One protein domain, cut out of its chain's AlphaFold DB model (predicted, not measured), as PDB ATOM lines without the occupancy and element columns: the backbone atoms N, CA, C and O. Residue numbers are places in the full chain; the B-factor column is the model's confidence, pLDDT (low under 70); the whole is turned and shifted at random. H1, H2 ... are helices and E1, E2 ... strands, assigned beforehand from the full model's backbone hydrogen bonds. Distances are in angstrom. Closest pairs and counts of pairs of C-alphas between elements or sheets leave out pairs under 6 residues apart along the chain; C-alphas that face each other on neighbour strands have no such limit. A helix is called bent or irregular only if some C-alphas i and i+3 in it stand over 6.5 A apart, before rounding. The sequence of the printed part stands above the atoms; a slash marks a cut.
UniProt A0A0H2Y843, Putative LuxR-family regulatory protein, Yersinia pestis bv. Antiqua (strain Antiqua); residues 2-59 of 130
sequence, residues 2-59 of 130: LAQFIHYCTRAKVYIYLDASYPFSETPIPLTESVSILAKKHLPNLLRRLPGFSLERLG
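Overview. This is residues 2 to 59 of the 130 residues of the protein "Putative LuxR-family regulatory protein" of Yersinia pestis bv. Antiqua (strain Antiqua) (UniProt A0A0H2Y843). Two short parallel strands, E1 and E2, lie side by side in the middle, with H1 leading in on one side and H2 running out on another to a short H3; no helix touches another. A long loop, residues 17 to 34, swings from E1 round to E2, and residues 47 to 54, of which 47 to 52 belong to H2, stick out. The printed part has 58 residues with three named helices and two named strands, in the order H1, E1, E2, H2, H3, and is mostly helix. It is compact, with a radius of gyration of the C-alphas of 11.8 A, and only just flat, spanning 29 by 28 by 15 A.

Along the chain. Find C-alpha 2 at (133.847, 115.584, 101.090); from there H1 runs to residue 8. E1 is residues 14 to 16, and E2 is residues 35 to 37. H2, residues 40 to 52, begins at C-alpha 40 at (138.788, 133.065, 96.377) and is 20.7 A long. H3, residues 55 to 58, ends at C-alpha 58 at (156.101, 121.769, 96.077).

Arrangement. Look first at E1 and E2, parallel at 24 degrees, where N 16 and O 36 are 2.8 A apart, within hydrogen-bond range. Residues 29 to 30 pair antiparallel with residues 36 to 37 of E2. H1 and H2 are apart, as are H2 and H3. H2 is irregular: C-alphas 41 and 44 are 7.2 A apart. Every O i to N i+4 pair is within range in H1, 5 of 9 in H2, and H3 is too short for one.

Size, cuts and confidence. The C-alphas of Ala 20 and Glu 56, the two farthest apart, are 31.3 A apart. The printed part has no cut, and the link from E1 to E2 is long. Mean pLDDT of the printed part is 78.2; residue 2, residues 10 to 11 and residues 52 to 59 are under 70.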
ATOM      1  N   LEU A   2     132.579 114.847 100.853       69.38
ATOM      2  CA  LEU A   2     133.847 115.584 101.090       69.38
ATOM      3  C   LEU A   2     134.941 114.756 101.796       69.38
ATOM      4  O   LEU A   2     136.082 114.752 101.349       69.38
ATOM      5  N   ALA A   3     134.594 114.014 102.854       71.56
ATOM      6  CA  ALA A   3     135.552 113.157 103.566       71.56
ATOM      7  C   ALA A   3     136.179 112.085 102.652       71.56
ATOM      8  O   ALA A   3     137.387 111.880 102.667       71.56
ATOM      9  N   GLN A   4     135.362 111.449 101.803       78.06
ATOM     10  CA  GLN A   4     135.829 110.482 100.804       78.06
ATOM     11  C   GLN A   4     136.745 111.140  99.769       78.06
ATOM     12  O   GLN A   4     137.800 110.599  99.469       78.06
ATOM     13  N   PHE A   5     136.382 112.322  99.262       79.44
ATOM     14  CA  PHE A   5     137.230 113.068  98.331       79.44
ATOM     15  C   PHE A   5     138.619 113.346  98.924       79.44
ATOM     16  O   PHE A   5     139.624 113.010  98.305       79.44
ATOM     17  N   ILE A   6     138.678 113.878 100.149       74.44
ATOM     18  CA  ILE A   6     139.942 114.141 100.853       74.44
ATOM     19  C   ILE A   6     140.750 112.847 101.013       74.44
ATOM     20  O   ILE A   6     141.949 112.844 100.746       74.44
ATOM     21  N   HIS A   7     140.093 111.745 101.388       74.19
ATOM     22  CA  HIS A   7     140.739 110.444 101.553       74.19
ATOM     23  C   HIS A   7     141.353 109.903 100.252       74.19
ATOM     24  O   HIS A   7     142.431 109.323 100.292       74.19
ATOM     25  N   TYR A   8     140.718 110.112  99.095       77.31
ATOM     26  CA  TYR A   8     141.259 109.672  97.803       77.31
ATOM     27  C   TYR A   8     142.345 110.605  97.239       77.31
ATOM     28  O   TYR A   8     143.137 110.193  96.393       77.31
ATOM     29  N   CYS A   9     142.439 111.844  97.724       70.69
ATOM     30  CA  CYS A   9     143.423 112.834  97.284       70.69
ATOM     31  C   CYS A   9     144.790 112.713  97.990       70.69
ATOM     32  O   CYS A   9     145.438 113.722  98.264       70.69
ATOM     33  N   THR A  10     145.280 111.498  98.256       64.81
ATOM     34  CA  THR A  10     146.556 111.284  98.975       64.81
ATOM     35  C   THR A  10     147.789 111.786  98.220       64.81
ATOM     36  O   THR A  10     148.792 112.123  98.842       64.81
ATOM     37  N   ARG A  11     147.725 111.870  96.883       69.75
ATOM     38  CA  ARG A  11     148.837 112.310  96.015       69.75
ATOM     39  C   ARG A  11     148.574 113.634  95.290       69.75
ATOM     40  O   ARG A  11     149.312 113.979  94.371       69.75
ATOM     41  N   ALA A  12     147.527 114.363  95.670       74.62
ATOM     42  CA  ALA A  12     147.147 115.621  95.035       74.62
ATOM     43  C   ALA A  12     147.296 116.790  96.010       74.62
ATOM     44  O   ALA A  12     146.939 116.672  97.179       74.62
ATOM     45  N   LYS A  13     147.769 117.944  95.527       79.56
ATOM     46  CA  LYS A  13     147.695 119.191  96.294       79.56
ATOM     47  C   LYS A  13     146.276 119.748  96.174       79.56
ATOM     48  O   LYS A  13     145.831 120.095  95.081       79.56
ATOM     49  N   VAL A  14     145.567 119.823  97.292       85.88
ATOM     50  CA  VAL A  14     144.194 120.317  97.372       85.88
ATOM     51  C   VAL A  14     144.205 121.752  97.879       85.88
ATOM     52  O   VAL A  14     144.735 122.061  98.947       85.88
ATOM     53  N   TYR A  15     143.569 122.630  97.117       87.19
ATOM     54  CA  TYR A  15     143.368 124.024  97.473       87.19
ATOM     55  C   TYR A  15     141.880 124.272  97.701       87.19
ATOM     56  O   TYR A  15     141.076 124.158  96.779       87.19
ATOM     57  N   ILE A  16     141.512 124.594  98.938       88.19
ATOM     58  CA  ILE A  16     140.135 124.884  99.340       88.19
ATOM     59  C   ILE A  16     139.960 126.402  99.371       88.19
ATOM     60  O   ILE A  16     140.806 127.116  99.904       88.19
ATOM     61  N   TYR A  17     138.856 126.907  98.841       89.38
ATOM     62  CA  TYR A  17     138.420 128.276  99.091       89.38
ATOM     63  C   TYR A  17     136.977 128.258  99.579       89.38
ATOM     64  O   TYR A  17     136.205 127.357  99.253       89.38
ATOM     65  N   LEU A  18     136.627 129.256 100.378       84.06
ATOM     66  CA  LEU A  18     135.253 129.507 100.788       84.06
ATOM     67  C   LEU A  18     134.723 130.676  99.969       84.06
ATOM     68  O   LEU A  18     135.502 131.544  99.562       84.06
ATOM     69  N   ASP A  19     133.414 130.718  99.728       84.19
ATOM     70  CA  ASP A  19     132.777 131.869  99.081       84.19
ATOM     71  C   ASP A  19     132.615 133.029 100.076       84.19
ATOM     72  O   ASP A  19     131.523 133.452 100.436       84.19
ATOM     73  N   ALA A  20     133.752 133.467 100.608       81.44
ATOM     74  CA  ALA A  20     133.904 134.498 101.614       81.44
ATOM     75  C   ALA A  20     135.283 135.156 101.452       81.44
ATOM     76  O   ALA A  20     136.211 134.567 100.893       81.44
ATOM     77  N   SER A  21     135.463 136.354 102.011       80.88
ATOM     78  CA  SER A  21     136.743 137.089 102.000       80.88
ATOM     79  C   SER A  21     137.829 136.487 102.914       80.88
ATOM     80  O   SER A  21     138.790 137.165 103.267       80.88
ATOM     81  N   TYR A  22     137.676 135.222 103.305       83.44
ATOM     82  CA  TYR A  22     138.571 134.481 104.180       83.44
ATOM     83  C   TYR A  22     139.408 133.471 103.373       83.44
ATOM     84  O   TYR A  22     138.887 132.848 102.444       83.44
ATOM     85  N   PRO A  23     140.664 133.210 103.774       83.38
ATOM     86  CA  PRO A  23     141.450 133.934 104.773       83.38
ATOM     87  C   PRO A  23     141.834 135.347 104.323       83.38
ATOM     88  O   PRO A  23     142.063 135.597 103.147       83.38
ATOM     89  N   PHE A  24     142.011 136.265 105.273       79.88
ATOM     90  CA  PHE A  24     142.501 137.630 105.005       79.88
ATOM     91  C   PHE A  24     144.025 137.684 104.760       79.88
ATOM     92  O   PHE A  24     144.674 138.689 105.031       79.88
ATOM     93  N   SER A  25     144.609 136.577 104.302       79.31
ATOM     94  CA  SER A  25     146.042 136.370 104.101       79.31
ATOM     95  C   SER A  25     146.332 136.277 102.609       79.31
ATOM     96  O   SER A  25     145.608 135.595 101.889       79.31
ATOM     97  N   GLU A  26     147.417 136.908 102.166       77.62
ATOM     98  CA  GLU A  26     147.890 136.825 100.776       77.62
ATOM     99  C   GLU A  26     148.465 135.436 100.444       77.62
ATOM    100  O   GLU A  26     148.459 134.995  99.295       77.62
ATOM    101  N   THR A  27     148.942 134.716 101.464       81.19
ATOM    102  CA  THR A  27     149.423 133.337 101.340       81.19
ATOM    103  C   THR A  27     148.357 132.329 101.782       81.19
ATOM    104  O   THR A  27     147.679 132.578 102.790       81.19
ATOM    105  N   PRO A  28     148.212 131.185 101.075       85.69
ATOM    106  CA  PRO A  28     147.367 130.082 101.525       85.69
ATOM    107  C   PRO A  28     147.788 129.593 102.914       85.69
ATOM    108  O   PRO A  28     148.979 129.485 103.200       85.69
ATOM    109  N   ILE A  29     146.817 129.268 103.763       87.44
ATOM    110  CA  ILE A  29     147.071 128.673 105.076       87.44
ATOM    111  C   ILE A  29     147.196 127.154 104.879       87.44
ATOM    112  O   ILE A  29     146.220 126.528 104.447       87.44
ATOM    113  N   PRO A  30     148.362 126.545 105.155       86.12
ATOM    114  CA  PRO A  30     148.521 125.099 105.074       86.12
ATOM    115  C   PRO A  30     147.736 124.444 106.211       86.12
ATOM    116  O   PRO A  30     147.900 124.800 107.375       86.12
ATOM    117  N   LEU A  31     146.848 123.513 105.872       84.31
ATOM    118  CA  LEU A  31     146.031 122.784 106.844       84.31
ATOM    119  C   LEU A  31     146.663 121.443 107.181       84.31
ATOM    120  O   LEU A  31     146.723 121.060 108.347       84.31
ATOM    121  N   THR A  32     147.131 120.773 106.136       81.12
ATOM    122  CA  THR A  32     147.942 119.560 106.158       81.12
ATOM    123  C   THR A  32     149.014 119.687 105.071       81.12
ATOM    124  O   THR A  32     149.057 120.686 104.343       81.12
ATOM    125  N   GLU A  33     149.850 118.667 104.904       77.25
ATOM    126  CA  GLU A  33     150.848 118.597 103.827       77.25
ATOM    127  C   GLU A  33     150.268 118.842 102.431       77.25
ATOM    128  O   GLU A  33     150.810 119.604 101.627       77.25
ATOM    129  N   SER A  34     149.132 118.218 102.126       78.44
ATOM    130  CA  SER A  34     148.525 118.272 100.799       78.44
ATOM    131  C   SER A  34     147.390 119.285 100.699       78.44
ATOM    132  O   SER A  34     147.073 119.712  99.593       78.44
ATOM    133  N   VAL A  35     146.807 119.725 101.818       85.00
ATOM    134  CA  VAL A  35     145.612 120.578 101.817       85.00
ATOM    135  C   VAL A  35     145.937 121.981 102.312       85.00
ATOM    136  O   VAL A  35     146.523 122.173 103.376       85.00
ATOM    137  N   SER A  36     145.541 123.003 101.560       87.94
ATOM    138  CA  SER A  36     145.688 124.408 101.953       87.94
ATOM    139  C   SER A  36     144.409 125.190 101.680       87.94
ATOM    140  O   SER A  36     143.704 124.905 100.714       87.94
ATOM    141  N   ILE A  37     144.116 126.192 102.508       89.50
ATOM    142  CA  ILE A  37     142.974 127.094 102.314       89.50
ATOM    143  C   ILE A  37     143.442 128.461 101.817       89.50
ATOM    144  O   ILE A  37     144.406 129.019 102.337       89.50
ATOM    145  N   LEU A  38     142.778 129.006 100.799       90.25
ATOM    146  CA  LEU A  38     143.088 130.310 100.210       90.25
ATOM    147  C   LEU A  38     141.832 131.159 100.022       90.25
ATOM    148  O   LEU A  38     140.721 130.640  99.926       90.25
ATOM    149  N   ALA A  39     142.023 132.473  99.925       89.56
ATOM    150  CA  ALA A  39     140.938 133.369  99.563       89.56
ATOM    151  C   ALA A  39     140.586 133.197  98.082       89.56
ATOM    152  O   ALA A  39     141.479 133.136  97.231       89.56
ATOM    153  N   LYS A  40     139.289 133.213  97.756       89.88
ATOM    154  CA  LYS A  40     138.788 133.065  96.377       89.88
ATOM    155  C   LYS A  40     139.445 134.041  95.392       89.88
ATOM    156  O   LYS A  40     139.751 133.659  94.266       89.88
ATOM    157  N   LYS A  41     139.760 135.269  95.833       89.12
ATOM    158  CA  LYS A  41     140.457 136.294  95.027       89.12
ATOM    159  C   LYS A  41     141.811 135.832  94.462       89.12
ATOM    160  O   LYS A  41     142.251 136.346  93.440       89.12
ATOM    161  N   HIS A  42     142.468 134.854  95.091       88.38
ATOM    162  CA  HIS A  42     143.762 134.330  94.644       88.38
ATOM    163  C   HIS A  42     143.655 133.148  93.673       88.38
ATOM    164  O   HIS A  42     144.671 132.752  93.100       88.38
ATOM    165  N   LEU A  43     142.452 132.612  93.435       88.50
ATOM    166  CA  LEU A  43     142.243 131.470  92.544       88.50
ATOM    167  C   LEU A  43     142.795 131.704  91.122       88.50
ATOM    168  O   LEU A  43     143.537 130.845  90.648       88.50
ATOM    169  N   PRO A  44     142.557 132.851  90.448       89.50
ATOM    170  CA  PRO A  44     143.093 133.067  89.101       89.50
ATOM    171  C   PRO A  44     144.626 133.053  89.048       89.50
ATOM    172  O   PRO A  44     145.212 132.595  88.069       89.50
ATOM    173  N   ASN A  45     145.284 133.549  90.100       86.50
ATOM    174  CA  ASN A  45     146.744 133.556  90.198       86.50
ATOM    175  C   ASN A  45     147.293 132.151  90.456       86.50
ATOM    176  O   ASN A  45     148.317 131.787  89.882       86.50
ATOM    177  N   LEU A  46     146.614 131.361  91.292       85.00
ATOM    178  CA  LEU A  46     146.958 129.960  91.523       85.00
ATOM    179  C   LEU A  46     146.873 129.163  90.215       85.00
ATOM    180  O   LEU A  46     147.854 128.530  89.831       85.00
ATOM    181  N   LEU A  47     145.748 129.263  89.500       85.50
ATOM    182  CA  LEU A  47     145.516 128.545  88.243       85.50
ATOM    183  C   LEU A  47     146.546 128.902  87.165       85.50
ATOM    184  O   LEU A  47     147.036 128.014  86.479       85.50
ATOM    185  N   ARG A  48     146.939 130.178  87.058       87.19
ATOM    186  CA  ARG A  48     147.999 130.613  86.132       87.19
ATOM    187  C   ARG A  48     149.369 130.018  86.444       87.19
ATOM    188  O   ARG A  48     150.184 129.882  85.540       87.19
ATOM    189  N   ARG A  49     149.641 129.686  87.708       81.12
ATOM    190  CA  ARG A  49     150.921 129.102  88.125       81.12
ATOM    191  C   ARG A  49     150.952 127.582  87.943       81.12
ATOM    192  O   ARG A  49     152.039 127.060  87.727       81.12
ATOM    193  N   LEU A  50     149.798 126.897  87.975       76.19
ATOM    194  CA  LEU A  50     149.664 125.430  87.847       76.19
ATOM    195  C   LEU A  50     150.454 124.782  86.690       76.19
ATOM    196  O   LEU A  50     151.084 123.758  86.950       76.19
ATOM    197  N   PRO A  51     150.509 125.347  85.465       72.31
ATOM    198  CA  PRO A  51     151.217 124.728  84.339       72.31
ATOM    199  C   PRO A  51     152.731 124.559  84.551       72.31
ATOM    200  O   PRO A  51     153.362 123.808  83.818       72.31
ATOM    201  N   GLY A  52     153.322 125.250  85.535       62.69
ATOM    202  CA  GLY A  52     154.747 125.160  85.881       62.69
ATOM    203  C   GLY A  52     155.058 124.371  87.160       62.69
ATOM    204  O   GLY A  52     156.204 124.397  87.620       62.69
ATOM    205  N   PHE A  53     154.070 123.713  87.780       64.06
ATOM    206  CA  PHE A  53     154.271 122.958  89.020       64.06
ATOM    207  C   PHE A  53     154.786 121.540  88.744       64.06
ATOM    208  O   PHE A  53     154.054 120.686  88.255       64.06
ATOM    209  N   SER A  54     156.031 121.268  89.144       58.25
ATOM    210  CA  SER A  54     156.499 119.904  89.420       58.25
ATOM    211  C   SER A  54     156.209 119.565  90.887       58.25
ATOM    212  O   SER A  54     156.406 120.415  91.761       58.25
ATOM    213  N   LEU A  55     155.770 118.332  91.166       54.16
ATOM    214  CA  LEU A  55     155.559 117.800  92.523       54.16
ATOM    215  C   LEU A  55     156.805 117.960  93.416       54.16
ATOM    216  O   LEU A  55     156.672 118.183  94.615       54.16
ATOM    217  N   GLU A  56     158.002 117.946  92.826       50.94
ATOM    218  CA  GLU A  56     159.282 118.144  93.522       50.94
ATOM    219  C   GLU A  56     159.482 119.593  93.997       50.94
ATOM    220  O   GLU A  56     160.031 119.836  95.069       50.94
ATOM    221  N   ARG A  57     158.973 120.583  93.246       51.88
ATOM    222  CA  ARG A  57     159.043 122.012  93.617       51.88
ATOM    223  C   ARG A  57     158.047 122.405  94.707       51.88
ATOM    224  O   ARG A  57     158.173 123.483  95.280       51.88
ATOM    225  N   LEU A  58     157.060 121.558  94.991       52.12
ATOM    226  CA  LEU A  58     156.101 121.769  96.077       52.12
ATOM    227  C   LEU A  58     156.663 121.403  97.457       52.12
ATOM    228  O   LEU A  58     155.960 121.610  98.443       52.12
ATOM    229  N   GLY A  59     157.895 120.881  97.540       49.31
ATOM    230  CA  GLY A  59     158.538 120.549  98.815       49.31
ATOM    231  C   GLY A  59     157.774 119.499  99.623       49.31
ATOM    232  O   GLY A  59     157.923 119.453 100.840       49.31
TER     233      GLY A  59